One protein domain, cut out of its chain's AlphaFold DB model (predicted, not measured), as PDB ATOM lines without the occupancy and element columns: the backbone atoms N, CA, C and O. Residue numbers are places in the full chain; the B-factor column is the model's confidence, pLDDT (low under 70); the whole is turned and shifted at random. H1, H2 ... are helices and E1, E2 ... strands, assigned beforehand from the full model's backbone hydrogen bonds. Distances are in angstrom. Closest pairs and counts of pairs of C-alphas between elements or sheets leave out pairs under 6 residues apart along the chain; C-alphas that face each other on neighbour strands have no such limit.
ATOM      1  N   LEU A   4     153.349 176.651 187.781       95.81
ATOM      2  CA  LEU A   4     154.692 176.184 187.472       95.81
ATOM      3  C   LEU A   4     155.001 176.410 185.995       95.81
ATOM      4  O   LEU A   4     154.151 176.198 185.133       95.81
ATOM      5  N   TRP A   5     156.229 176.840 185.709       95.94
ATOM      6  CA  TRP A   5     156.770 176.795 184.355       95.94
ATOM      7  C   TRP A   5     157.495 175.471 184.145       95.94
ATOM      8  O   TRP A   5     158.424 175.161 184.889       95.94
ATOM      9  N   ILE A   6     157.107 174.737 183.109       95.81
ATOM     10  CA  ILE A   6     157.761 173.502 182.674       95.81
ATOM     11  C   ILE A   6     158.299 173.656 181.249       95.81
ATOM     12  O   ILE A   6     157.989 174.617 180.536       95.81
ATOM     13  N   GLU A   7     159.151 172.717 180.861       94.69
ATOM     14  CA  GLU A   7     159.718 172.654 179.515       94.69
ATOM     15  C   GLU A   7     158.647 172.335 178.462       94.69
ATOM     16  O   GLU A   7     157.498 172.042 178.797       94.69
ATOM     17  N   GLU A   8     159.023 172.422 177.189       92.88
ATOM     18  CA  GLU A   8     158.144 172.120 176.058       92.88
ATOM     19  C   GLU A   8     157.515 170.722 176.163       92.88
ATOM     20  O   GLU A   8     158.153 169.761 176.610       92.88
ATOM     21  N   GLN A   9     156.243 170.636 175.776       91.88
ATOM     22  CA  GLN A   9     155.442 169.417 175.752       91.88
ATOM     23  C   GLN A   9     154.907 169.222 174.330       91.88
ATOM     24  O   GLN A   9     154.505 170.192 173.697       91.88
ATOM     25  N   GLU A  10     154.891 167.992 173.820       80.50
ATOM     26  CA  GLU A  10     154.574 167.742 172.402       80.50
ATOM     27  C   GLU A  10     153.064 167.675 172.107       80.50
ATOM     28  O   GLU A  10     152.650 167.939 170.982       80.50
ATOM     29  N   GLU A  11     152.229 167.352 173.101       88.56
ATOM     30  CA  GLU A  11     150.840 166.910 172.866       88.56
ATOM     31  C   GLU A  11     149.762 167.771 173.549       88.56
ATOM     32  O   GLU A  11     148.591 167.404 173.527       88.56
ATOM     33  N   PHE A  12     150.124 168.911 174.146       94.12
ATOM     34  CA  PHE A  12     149.189 169.722 174.938       94.12
ATOM     35  C   PHE A  12     149.076 171.157 174.427       94.12
ATOM     36  O   PHE A  12     150.071 171.801 174.085       94.12
ATOM     37  N   ASN A  13     147.854 171.679 174.442       95.38
ATOM     38  CA  ASN A  13     147.499 173.047 174.094       95.38
ATOM     39  C   ASN A  13     147.004 173.815 175.323       95.38
ATOM     40  O   ASN A  13     146.728 173.255 176.381       95.38
ATOM     41  N   VAL A  14     146.887 175.137 175.189       96.38
ATOM     42  CA  VAL A  14     146.296 175.978 176.238       96.38
ATOM     43  C   VAL A  14     144.840 175.568 176.474       96.38
ATOM     44  O   VAL A  14     144.049 175.551 175.538       96.38
ATOM     45  N   GLY A  15     144.492 175.309 177.735       96.00
ATOM     46  CA  GLY A  15     143.181 174.830 178.169       96.00
ATOM     47  C   GLY A  15     143.161 173.345 178.529       96.00
ATOM     48  O   GLY A  15     142.322 172.954 179.341       96.00
ATOM     49  N   ASP A  16     144.105 172.557 178.007       96.69
ATOM     50  CA  ASP A  16     144.154 171.116 178.252       96.69
ATOM     51  C   ASP A  16     144.566 170.813 179.694       96.69
ATOM     52  O   ASP A  16     145.446 171.471 180.264       96.69
ATOM     53  N   SER A  17     143.930 169.794 180.265       97.06
ATOM     54  CA  SER A  17     144.236 169.250 181.587       97.06
ATOM     55  C   SER A  17     144.973 167.924 181.444       97.06
ATOM     56  O   SER A  17     144.630 167.106 180.595       97.06
ATOM     57  N   ALA A  18     145.989 167.712 182.272       97.12
ATOM     58  CA  ALA A  18     146.858 166.546 182.206       97.12
ATOM     59  C   ALA A  18     147.431 166.199 183.582       97.12
ATOM     60  O   ALA A  18     147.484 167.032 184.488       97.12
ATOM     61  N   PHE A  19     147.924 164.973 183.725       97.19
ATOM     62  CA  PHE A  19     148.702 164.565 184.888       97.19
ATOM     63  C   PHE A  19     150.122 165.122 184.785       97.19
ATOM     64  O   PHE A  19     150.777 164.984 183.748       97.19
ATOM     65  N   LEU A  20     150.613 165.725 185.865       97.19
ATOM     66  CA  LEU A  20     151.999 166.167 185.963       97.19
ATOM     67  C   LEU A  20     152.831 165.067 186.618       97.19
ATOM     68  O   LEU A  20     152.542 164.626 187.729       97.19
ATOM     69  N   ILE A  21     153.889 164.646 185.931       96.50
ATOM     70  CA  ILE A  21     154.839 163.656 186.438       96.50
ATOM     71  C   ILE A  21     156.214 164.302 186.509       96.50
ATOM     72  O   ILE A  21     156.696 164.849 185.511       96.50
ATOM     73  N   SER A  22     156.857 164.223 187.672       95.75
ATOM     74  CA  SER A  22     158.238 164.661 187.842       95.75
ATOM     75  C   SER A  22     159.195 163.471 187.917       95.75
ATOM     76  O   SER A  22     158.924 162.430 188.520       95.75
ATOM     77  N   PHE A  23     160.336 163.635 187.259       95.06
ATOM     78  CA  PHE A  23     161.442 162.694 187.229       95.06
ATOM     79  C   PHE A  23     162.651 163.364 187.855       95.06
ATOM     80  O   PHE A  23     163.178 164.341 187.317       95.06
ATOM     81  N   ARG A  24     163.103 162.833 188.986       95.00
ATOM     82  CA  ARG A  24     164.268 163.337 189.707       95.00
ATOM     83  C   ARG A  24     165.435 162.387 189.525       95.00
ATOM     84  O   ARG A  24     165.366 161.233 189.932       95.00
ATOM     85  N   ASN A  25     166.522 162.882 188.951       92.50
ATOM     86  CA  ASN A  25     167.776 162.147 188.886       92.50
ATOM     87  C   ASN A  25     168.493 162.252 190.239       92.50
ATOM     88  O   ASN A  25     168.869 163.344 190.664       92.50
ATOM     89  N   GLU A  26     168.679 161.127 190.920       88.56
ATOM     90  CA  GLU A  26     169.262 161.077 192.264       88.56
ATOM     91  C   GLU A  26     170.769 161.386 192.265       88.56
ATOM     92  O   GLU A  26     171.282 161.898 193.255       88.56
ATOM     93  N   ASN A  27     171.467 161.173 191.143       90.25
ATOM     94  CA  ASN A  27     172.906 161.440 191.029       90.25
ATOM     95  C   ASN A  27     173.224 162.927 190.818       90.25
ATOM     96  O   ASN A  27     174.243 163.419 191.293       90.25
ATOM     97  N   THR A  28     172.380 163.641 190.070       90.81
ATOM     98  CA  THR A  28     172.618 165.051 189.689       90.81
ATOM     99  C   THR A  28     171.691 166.035 190.395       90.81
ATOM    100  O   THR A  28     171.854 167.242 190.247       90.81
ATOM    101  N   ALA A  29     170.700 165.529 191.136       87.25
ATOM    102  CA  ALA A  29     169.600 166.292 191.720       87.25
ATOM    103  C   ALA A  29     168.771 167.106 190.702       87.25
ATOM    104  O   ALA A  29     167.988 167.965 191.106       87.25
ATOM    105  N   SER A  30     168.896 166.832 189.397       91.06
ATOM    106  CA  SER A  30     168.082 167.482 188.369       91.06
ATOM    107  C   SER A  30     166.660 166.923 188.370       91.06
ATOM    108  O   SER A  30     166.489 165.699 188.369       91.06
ATOM    109  N   THR A  31     165.660 167.796 188.272       92.94
ATOM    110  CA  THR A  31     164.250 167.407 188.130       92.94
ATOM    111  C   THR A  31     163.722 167.840 186.768       92.94
ATOM    112  O   THR A  31     163.925 168.980 186.353       92.94
ATOM    113  N   ARG A  32     163.019 166.937 186.086       93.75
ATOM    114  CA  ARG A  32     162.271 167.222 184.860       93.75
ATOM    115  C   ARG A  32     160.803 166.908 185.091       93.75
ATOM    116  O   ARG A  32     160.496 165.821 185.565       93.75
ATOM    117  N   SER A  33     159.916 167.805 184.681       95.62
ATOM    118  CA  SER A  33     158.470 167.576 184.730       95.62
ATOM    119  C   SER A  33     157.895 167.414 183.327       95.62
ATOM    120  O   SER A  33     158.342 168.076 182.387       95.62
ATOM    121  N   VAL A  34     156.931 166.508 183.183       95.44
ATOM    122  CA  VAL A  34     156.291 166.152 181.911       95.44
ATOM    123  C   VAL A  34     154.789 166.005 182.135       95.44
ATOM    124  O   VAL A  34     154.371 165.473 183.165       95.44
ATOM    125  N   LEU A  35     153.993 166.469 181.173       96.56
ATOM    126  CA  LEU A  35     152.549 166.251 181.145       96.56
ATOM    127  C   LEU A  35     152.222 164.918 180.468       96.56
ATOM    128  O   LEU A  35     152.854 164.532 179.484       96.56
ATOM    129  N   ARG A  36     151.233 164.202 181.000       95.38
ATOM    130  CA  ARG A  36     150.754 162.924 180.464       95.38
ATOM    131  C   ARG A  36     149.235 162.827 180.566       95.38
ATOM    132  O   ARG A  36     148.630 163.356 181.492       95.38
ATOM    133  N   ASN A  37     148.642 162.062 179.652       94.38
ATOM    134  CA  ASN A  37     147.225 161.681 179.705       94.38
ATOM    135  C   ASN A  37     146.950 160.545 180.701       94.38
ATOM    136  O   ASN A  37     145.809 160.186 180.940       94.38
ATOM    137  N   THR A  38     147.987 159.960 181.292       94.19
ATOM    138  CA  THR A  38     147.858 158.908 182.299       94.19
ATOM    139  C   THR A  38     148.571 159.337 183.575       94.19
ATOM    140  O   THR A  38     149.606 160.009 183.481       94.19
ATOM    141  N   PRO A  39     148.079 158.932 184.756       94.31
ATOM    142  CA  PRO A  39     148.751 159.203 186.016       94.31
ATOM    143  C   PRO A  39     150.117 158.512 186.070       94.31
ATOM    144  O   PRO A  39     150.455 157.656 185.243       94.31
ATOM    145  N   ALA A  40     150.914 158.877 187.070       93.50
ATOM    146  CA  ALA A  40     152.106 158.111 187.392       93.50
ATOM    147  C   ALA A  40     151.700 156.734 187.942       93.50
ATOM    148  O   ALA A  40     150.717 156.620 188.670       93.50
ATOM    149  N   TYR A  41     152.465 155.697 187.603       93.00
ATOM    150  CA  TYR A  41     152.226 154.330 188.061       93.00
ATOM    151  C   TYR A  41     153.364 153.855 188.949       93.00
ATOM    152  O   TYR A  41     154.535 154.127 188.674       93.00
ATOM    153  N   THR A  42     153.029 153.127 190.011       90.94
ATOM    154  CA  THR A  42     154.035 152.572 190.912       90.94
ATOM    155  C   THR A  42     154.865 151.483 190.221       90.94
ATOM    156  O   THR A  42     154.335 150.574 189.590       90.94
ATOM    157  N   ASN A  43     156.187 151.502 190.400       86.06
ATOM    158  CA  ASN A  43     157.099 150.571 189.722       86.06
ATOM    159  C   ASN A  43     156.867 149.095 190.090       86.06
ATOM    160  O   ASN A  43     157.273 148.212 189.339       86.06
ATOM    161  N   ARG A  44     156.302 148.810 191.274       82.69
ATOM    162  CA  ARG A  44     156.125 147.436 191.784       82.69
ATOM    163  C   ARG A  44     154.705 146.906 191.632       82.69
ATOM    164  O   ARG A  44     154.552 145.784 191.167       82.69
ATOM    165  N   SER A  45     153.700 147.666 192.070       87.50
ATOM    166  CA  SER A  45     152.296 147.238 192.023       87.50
ATOM    167  C   SER A  45     151.582 147.658 190.739       87.50
ATOM    168  O   SER A  45     150.504 147.145 190.468       87.50
ATOM    169  N   ASN A  46     152.193 148.528 189.922       89.62
ATOM    170  CA  ASN A  46     151.572 149.114 188.735       89.62
ATOM    171  C   ASN A  46     150.207 149.746 189.052       89.62
ATOM    172  O   ASN A  46     149.253 149.639 188.283       89.62
ATOM    173  N   GLU A  47     150.124 150.395 190.209       91.50
ATOM    174  CA  GLU A  47     148.936 151.110 190.660       91.50
ATOM    175  C   GLU A  47     149.067 152.587 190.288       91.50
ATOM    176  O   GLU A  47     150.155 153.159 190.456       91.50
ATOM    177  N   PRO A  48     147.995 153.215 189.781       93.44
ATOM    178  CA  PRO A  48     148.015 154.631 189.473       93.44
ATOM    179  C   PRO A  48     148.111 155.444 190.767       93.44
ATOM    180  O   PRO A  48     147.553 155.082 191.804       93.44
ATOM    181  N   LYS A  49     148.825 156.564 190.713       92.88
ATOM    182  CA  LYS A  49     149.007 157.450 191.856       92.88
ATOM    183  C   LYS A  49     148.985 158.900 191.408       92.88
ATOM    184  O   LYS A  49     149.775 159.320 190.563       92.88
ATOM    185  N   LEU A  50     148.081 159.665 192.013       93.88
ATOM    186  CA  LEU A  50     147.917 161.081 191.704       93.88
ATOM    187  C   LEU A  50     149.055 161.924 192.292       93.88
ATOM    188  O   LEU A  50     149.648 162.733 191.584       93.88
ATOM    189  N   TYR A  51     149.388 161.689 193.564       93.88
ATOM    190  CA  TYR A  51     150.425 162.425 194.286       93.88
ATOM    191  C   TYR A  51     151.452 161.494 194.941       93.88
ATOM    192  O   TYR A  51     151.108 160.489 195.566       93.88
ATOM    193  N   GLY A  52     152.724 161.879 194.868       93.31
ATOM    194  CA  GLY A  52     153.825 161.277 195.611       93.31
ATOM    195  C   GLY A  52     154.659 160.261 194.829       93.31
ATOM    196  O   GLY A  52     154.499 160.047 193.628       93.31
ATOM    197  N   TRP A  53     155.600 159.636 195.539       93.19
ATOM    198  CA  TRP A  53     156.590 158.736 194.945       93.19
ATOM    199  C   TRP A  53     155.959 157.443 194.420       93.19
ATOM    200  O   TRP A  53     155.171 156.791 195.118       93.19
ATOM    201  N   CYS A  54     156.357 157.084 193.201       93.31
ATOM    202  CA  CYS A  54     155.930 155.890 192.476       93.31
ATOM    203  C   CYS A  54     157.045 154.839 192.360       93.31
ATOM    204  O   CYS A  54     156.787 153.677 192.063       93.31
ATOM    205  N   GLY A  55     158.292 155.202 192.644       91.94
ATOM    206  CA  GLY A  55     159.419 154.284 192.573       91.94
ATOM    207  C   GLY A  55     160.647 154.935 191.964       91.94
ATOM    208  O   GLY A  55     160.576 156.004 191.356       91.94
ATOM    209  N   THR A  56     161.781 154.263 192.123       92.38
ATOM    210  CA  THR A  56     163.044 154.653 191.500       92.38
ATOM    211  C   THR A  56     163.481 153.545 190.550       92.38
ATOM    212  O   THR A  56     163.441 152.364 190.902       92.38
ATOM    213  N   TYR A  57     163.882 153.917 189.335       88.19
ATOM    214  CA  TYR A  57     164.514 153.019 188.374       88.19
ATOM    215  C   TYR A  57     165.740 153.704 187.777       88.19
ATOM    216  O   TYR A  57     165.663 154.856 187.362       88.19
ATOM    217  N   ASN A  58     166.879 153.008 187.759       89.75
ATOM    218  CA  ASN A  58     168.146 153.531 187.240       89.75
ATOM    219  C   ASN A  58     168.533 154.918 187.817       89.75
ATOM    220  O   ASN A  58     168.939 155.817 187.082       89.75
ATOM    221  N   ASN A  59     168.378 155.098 189.137       91.75
ATOM    222  CA  ASN A  59     168.603 156.362 189.865       91.75
ATOM    223  C   ASN A  59     167.700 157.529 189.425       91.75
ATOM    224  O   ASN A  59     168.046 158.696 189.618       91.75
ATOM    225  N   ILE A  60     166.556 157.232 188.811       93.25
ATOM    226  CA  ILE A  60     165.530 158.215 188.473       93.25
ATOM    227  C   ILE A  60     164.292 157.905 189.308       93.25
ATOM    228  O   ILE A  60     163.621 156.893 189.091       93.25
ATOM    229  N   GLY A  61     164.013 158.768 190.282       94.00
ATOM    230  CA  GLY A  61     162.776 158.747 191.052       94.00
ATOM    231  C   GLY A  61     161.630 159.323 190.226       94.00
ATOM    232  O   GLY A  61     161.790 160.372 189.606       94.00
ATOM    233  N   THR A  62     160.486 158.642 190.220       95.81
ATOM    234  CA  THR A  62     159.256 159.086 189.548       95.81
ATOM    235  C   THR A  62     158.221 159.494 190.588       95.81
ATOM    236  O   THR A  62     157.986 158.756 191.551       95.81
ATOM    237  N   TYR A  63     157.598 160.653 190.390       95.94
ATOM    238  CA  TYR A  63     156.614 161.219 191.307       95.94
ATOM    239  C   TYR A  63     155.387 161.704 190.534       95.94
ATOM    240  O   TYR A  63     155.520 162.364 189.502       95.94
ATOM    241  N   GLY A  64     154.201 161.376 191.043       95.75
ATOM    242  CA  GLY A  64     152.965 162.043 190.646       95.75
ATOM    243  C   GLY A  64     152.874 163.388 191.356       95.75
ATOM    244  O   GLY A  64     153.085 163.461 192.567       95.75
ATOM    245  N   GLU A  65     152.582 164.445 190.610       96.12
ATOM    246  CA  GLU A  65     152.488 165.819 191.116       96.12
ATOM    247  C   GLU A  65     151.056 166.362 190.986       96.12
ATOM    248  O   GLU A  65     150.843 167.572 190.983       96.12
ATOM    249  N   GLY A  66     150.061 165.485 190.839       95.38
ATOM    250  CA  GLY A  66     148.661 165.858 190.657       95.38
ATOM    251  C   GLY A  66     148.251 166.087 189.206       95.38
ATOM    252  O   GLY A  66     148.932 165.686 188.258       95.38
ATOM    253  N   ALA A  67     147.106 166.749 189.038       96.50
ATOM    254  CA  ALA A  67     146.568 167.140 187.740       96.50
ATOM    255  C   ALA A  67     146.607 168.660 187.565       96.50
ATOM    256  O   ALA A  67     146.325 169.432 188.487       96.50
ATOM    257  N   TRP A  68     146.977 169.086 186.363       97.69
ATOM    258  CA  TRP A  68     147.301 170.466 186.037       97.69
ATOM    259  C   TRP A  68     146.695 170.855 184.696       97.69
ATOM    260  O   TRP A  68     146.636 170.045 183.778       97.69
ATOM    261  N   GLN A  69     146.310 172.121 184.568       97.69
ATOM    262  CA  GLN A  69     145.857 172.714 183.316       97.69
ATOM    263  C   GLN A  69     146.948 173.583 182.697       97.69
ATOM    264  O   GLN A  69     147.594 174.378 183.390       97.69
ATOM    265  N   VAL A  70     147.105 173.510 181.378       97.56
ATOM    266  CA  VAL A  70     147.943 174.438 180.616       97.56
ATOM    267  C   VAL A  70     147.251 175.794 180.516       97.56
ATOM    268  O   VAL A  70     146.231 175.952 179.853       97.56
ATOM    269  N   VAL A  71     147.832 176.813 181.143       97.44
ATOM    270  CA  VAL A  71     147.271 178.174 181.156       97.44
ATOM    271  C   VAL A  71     147.864 179.037 180.051       97.44
ATOM    272  O   VAL A  71     147.208 179.944 179.540       97.44
ATOM    273  N   ARG A  72     149.133 178.811 179.703       96.81
ATOM    274  CA  ARG A  72     149.831 179.615 178.697       96.81
ATOM    275  C   ARG A  72     151.032 178.871 178.136       96.81
ATOM    276  O   ARG A  72     151.766 178.248 178.888       96.81
ATOM    277  N   ILE A  73     151.300 179.057 176.848       96.56
ATOM    278  CA  ILE A  73     152.552 178.643 176.206       96.56
ATOM    279  C   ILE A  73     153.343 179.909 175.856       96.56
ATOM    280  O   ILE A  73     152.815 180.858 175.267       96.56
ATOM    281  N   ALA A  74     154.590 179.989 176.312       95.25
ATOM    282  CA  ALA A  74     155.483 181.101 176.011       95.25
ATOM    283  C   ALA A  74     156.022 180.995 174.580       95.25
ATOM    284  O   ALA A  74     156.112 179.913 174.012       95.25
ATOM    285  N   LYS A  75     156.499 182.116 174.019       93.31
ATOM    286  CA  LYS A  75     157.178 182.116 172.707       93.31
ATOM    287  C   LYS A  75     158.422 181.220 172.666       93.31
ATOM    288  O   LYS A  75     158.860 180.857 171.587       93.31
ATOM    289  N   SER A  76     158.995 180.902 173.827       92.94
ATOM    290  CA  SER A  76     160.133 179.993 173.962       92.94
ATOM    291  C   SER A  76     159.747 178.508 173.920       92.94
ATOM    292  O   SER A  76     160.620 177.683 174.144       92.94
ATOM    293  N   GLY A  77     158.460 178.170 173.772       93.00
ATOM    294  CA  GLY A  77     157.948 176.797 173.860       93.00
ATOM    295  C   GLY A  77     157.684 176.301 175.287       93.00
ATOM    296  O   GLY A  77     157.137 175.224 175.463       93.00
ATOM    297  N   ARG A  78     158.016 177.075 176.332       95.44
ATOM    298  CA  ARG A  78     157.776 176.674 177.735       95.44
ATOM    299  C   ARG A  78     156.306 176.818 178.119       95.44
ATOM    300  O   ARG A  78     155.647 177.776 177.706       95.44
ATOM    301  N   TYR A  79     155.825 175.920 178.969       97.62
ATOM    302  CA  TYR A  79     154.424 175.834 179.373       97.62
ATOM    303  C   TYR A  79     154.253 176.383 180.788       97.62
ATOM    304  O   TYR A  79     154.958 175.973 181.706       97.62
ATOM    305  N   LEU A  80     153.311 177.302 180.975       97.31
ATOM    306  CA  LEU A  80     152.804 177.690 182.284       97.31
ATOM    307  C   LEU A  80     151.585 176.833 182.579       97.31
ATOM    308  O   LEU A  80     150.553 176.964 181.917       97.31
ATOM    309  N   ILE A  81     151.700 176.019 183.613       97.44
ATOM    310  CA  ILE A  81     150.621 175.181 184.108       97.44
ATOM    311  C   ILE A  81     150.116 175.701 185.449       97.44
ATOM    312  O   ILE A  81     150.827 176.403 186.175       97.44
ATOM    313  N   LYS A  82     148.870 175.369 185.764       97.69
ATOM    314  CA  LYS A  82     148.208 175.683 187.030       97.69
ATOM    315  C   LYS A  82     147.562 174.419 187.572       97.69
ATOM    316  O   LYS A  82     146.915 173.701 186.816       97.69
ATOM    317  N   GLU A  83     147.721 174.178 188.863       97.06
ATOM    318  CA  GLU A  83     147.093 173.036 189.515       97.06
ATOM    319  C   GLU A  83     145.567 173.152 189.426       97.06
ATOM    320  O   GLU A  83     145.003 174.249 189.585       97.06
ATOM    321  N   LEU A  84     144.907 172.026 189.148       96.06
ATOM    322  CA  LEU A  84     143.453 171.961 189.137       96.06
ATOM    323  C   LEU A  84     142.908 172.195 190.546       96.06
ATOM    324  O   LEU A  84     143.438 171.718 191.548       96.06
ATOM    325  N   THR A  85     141.810 172.934 190.632       94.75
ATOM    326  CA  THR A  85     141.022 172.990 191.863       94.75
ATOM    327  C   THR A  85     140.398 171.639 192.163       94.75
ATOM    328  O   THR A  85     140.238 170.815 191.273       94.75
ATOM    329  N   ARG A  86     139.952 171.429 193.405       92.06
ATOM    330  CA  ARG A  86     139.276 170.187 193.797       92.06
ATOM    331  C   ARG A  86     138.111 169.825 192.869       92.06
ATOM    332  O   ARG A  86     138.003 168.678 192.456       92.06
ATOM    333  N   SER A  87     137.267 170.794 192.515       93.81
ATOM    334  CA  SER A  87     136.127 170.558 191.622       93.81
ATOM    335  C   SER A  87     136.561 170.220 190.192       93.81
ATOM    336  O   SER A  87     136.009 169.304 189.596       93.81
ATOM    337  N   GLU A  88     137.563 170.924 189.652       95.38
ATOM    338  CA  GLU A  88     138.134 170.623 188.328       95.38
ATOM    339  C   GLU A  88     138.825 169.250 188.312       95.38
ATOM    340  O   GLU A  88     138.689 168.506 187.349       95.38
ATOM    341  N   LEU A  89     139.530 168.904 189.392       95.25
ATOM    342  CA  LEU A  89     140.230 167.635 189.564       95.25
ATOM    343  C   LEU A  89     139.256 166.459 189.565       95.25
ATOM    344  O   LEU A  89     139.514 165.478 188.883       95.25
ATOM    345  N   ILE A  90     138.154 166.553 190.316       95.19
ATOM    346  CA  ILE A  90     137.135 165.496 190.367       95.19
ATOM    347  C   ILE A  90     136.597 165.221 188.961       95.19
ATOM    348  O   ILE A  90     136.661 164.085 188.505       95.19
ATOM    349  N   LEU A  91     136.160 166.268 188.251       95.56
ATOM    350  CA  LEU A  91     135.635 166.134 186.889       95.56
ATOM    351  C   LEU A  91     136.675 165.548 185.929       95.56
ATOM    352  O   LEU A  91     136.355 164.679 185.127       95.56
ATOM    353  N   PHE A  92     137.924 166.007 186.026       95.75
ATOM    354  CA  PHE A  92     139.021 165.495 185.213       95.75
ATOM    355  C   PHE A  92     139.292 164.008 185.477       95.75
ATOM    356  O   PHE A  92     139.439 163.236 184.538       95.75
ATOM    357  N   LEU A  93     139.345 163.584 186.740       96.00
ATOM    358  CA  LEU A  93     139.601 162.187 187.094       96.00
ATOM    359  C   LEU A  93     138.461 161.262 186.664       96.00
ATOM    360  O   LEU A  93     138.731 160.155 186.205       96.00
ATOM    361  N   GLU A  94     137.209 161.706 186.782       95.56
ATOM    362  CA  GLU A  94     136.052 160.955 186.288       95.56
ATOM    363  C   GLU A  94     136.098 160.786 184.765       95.56
ATOM    364  O   GLU A  94     135.945 159.667 184.275       95.56
ATOM    365  N   ASP A  95     136.367 161.866 184.027       95.38
ATOM    366  CA  ASP A  95     136.455 161.856 182.560       95.38
ATOM    367  C   ASP A  95     137.598 160.961 182.056       95.38
ATOM    368  O   ASP A  95     137.432 160.175 181.123       95.38
ATOM    369  N   MET A  96     138.745 161.004 182.737       94.19
ATOM    370  CA  MET A  96     139.921 160.200 182.399       94.19
ATOM    371  C   MET A  96     139.825 158.736 182.855       94.19
ATOM    372  O   MET A  96     140.713 157.946 182.535       94.19
ATOM    373  N   GLY A  97     138.773 158.357 183.589       94.62
ATOM    374  CA  GLY A  97     138.551 156.983 184.043       94.62
ATOM    375  C   GLY A  97     139.363 156.570 185.275       94.62
ATOM    376  O   GLY A  97     139.606 155.379 185.454       94.62
ATOM    377  N   TYR A  98     139.752 157.532 186.118       93.75
ATOM    378  CA  TYR A  98     140.477 157.321 187.380       93.75
ATOM    379  C   TYR A  98     139.723 157.861 188.620       93.75
ATOM    380  O   TYR A  98     140.316 158.587 189.431       93.75
ATOM    381  N   PRO A  99     138.419 157.567 188.807       93.69
ATOM    382  CA  PRO A  99     137.653 158.075 189.950       93.69
ATOM    383  C   PRO A  99     138.208 157.609 191.307       93.69
ATOM    384  O   PRO A  99     138.026 158.284 192.317       93.69
TER     385      PRO A  99
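Overview. This is residues 4 to 99 of the 107 residues of an uncharacterized protein of Candidatus Accumulibacter sp. SK-01 (UniProt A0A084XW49). One strongly twisted six-stranded sheet folds sharply at a bend in its longest strand, E5, making two wings: one of E2, E3, E4 and the first part of E5, the other of E6, E1 and the end of E5. At their far edges E1 and E3 come near each other at Ile 6 and Ser 33, while helix H1 packs on the sheet near the bend, at Ser 17 and Ala 67. The printed part has 96 residues, with six named strands, E1 to E6 along the chain, followed by one named helix, H1; the sheet is branched, its neighbour pairs E1 and E6, E2 and E3, E2 and E5, E4 and E5, and E5 and E6 are antiparallel, and the class is mostly strand. It is compact, with a radius of gyration of the C-alphas of 13.5 A and spans of 35 by 34 by 20 A.

Arrangement. E5, residues 60 to 73, bends by 92 degrees at residue 70. E2, residues 17 to 25, lies on one side of E5, antiparallel to it at 140 degrees, with N 20 and O 66 2.9 A apart. On the other side are E4, residues 51 to 57, beside residues 60 to 66, and E6, residues 79 to 83, beside residues 68 to 73. E4, E5 and E6 form a meander, each strand the antiparallel neighbour of the one before; N 54 and O 62 are 2.9 A apart, N 69 and O 82 2.8 A, both within hydrogen-bond range. E3, residues 31 to 36, forms a hairpin with E2, with N 21 and O 34 2.9 A apart. E1, residues 4 to 6, is antiparallel to E6 at 141 degrees, with N 6 and O 79 2.8 A apart. The closest C-alphas of E1 and E3, those of Ile 6 and Ser 33, are 6.3 A apart. H1, residues 86 to 95, is on the sheet at a height of 9.8 A, over E2 and only just over E5, on which 3 of its 10 C-alphas fall. It runs across the strands, at 85 degrees to E2 on the local plane; its closest C-alphas to E5 are those of Leu 89 and Ala 67, 6.6 A apart. In H1 every O i to N i+4 pair is within hydrogen-bond range.

Along the chain. E1 begins at C-alpha 4, (154.692, 176.184, 187.472). E5 measures 27.1 A, E2 25.6 A, E4 17.9 A and E3 16.2 A. H1 measures 14.3 A and ends at C-alpha 95, (136.455, 161.856, 182.560).

Size, cuts and confidence. The C-alphas farthest apart, those of Ser 45 and Lys 75, are 40.2 A apart. The long link E3 to E4, residues 37 to 50, holds a short antiparallel pairing of residues 40 to 41 with 48 to 49. The printed part has no cut, and no printed residue is under 70 in pLDDT.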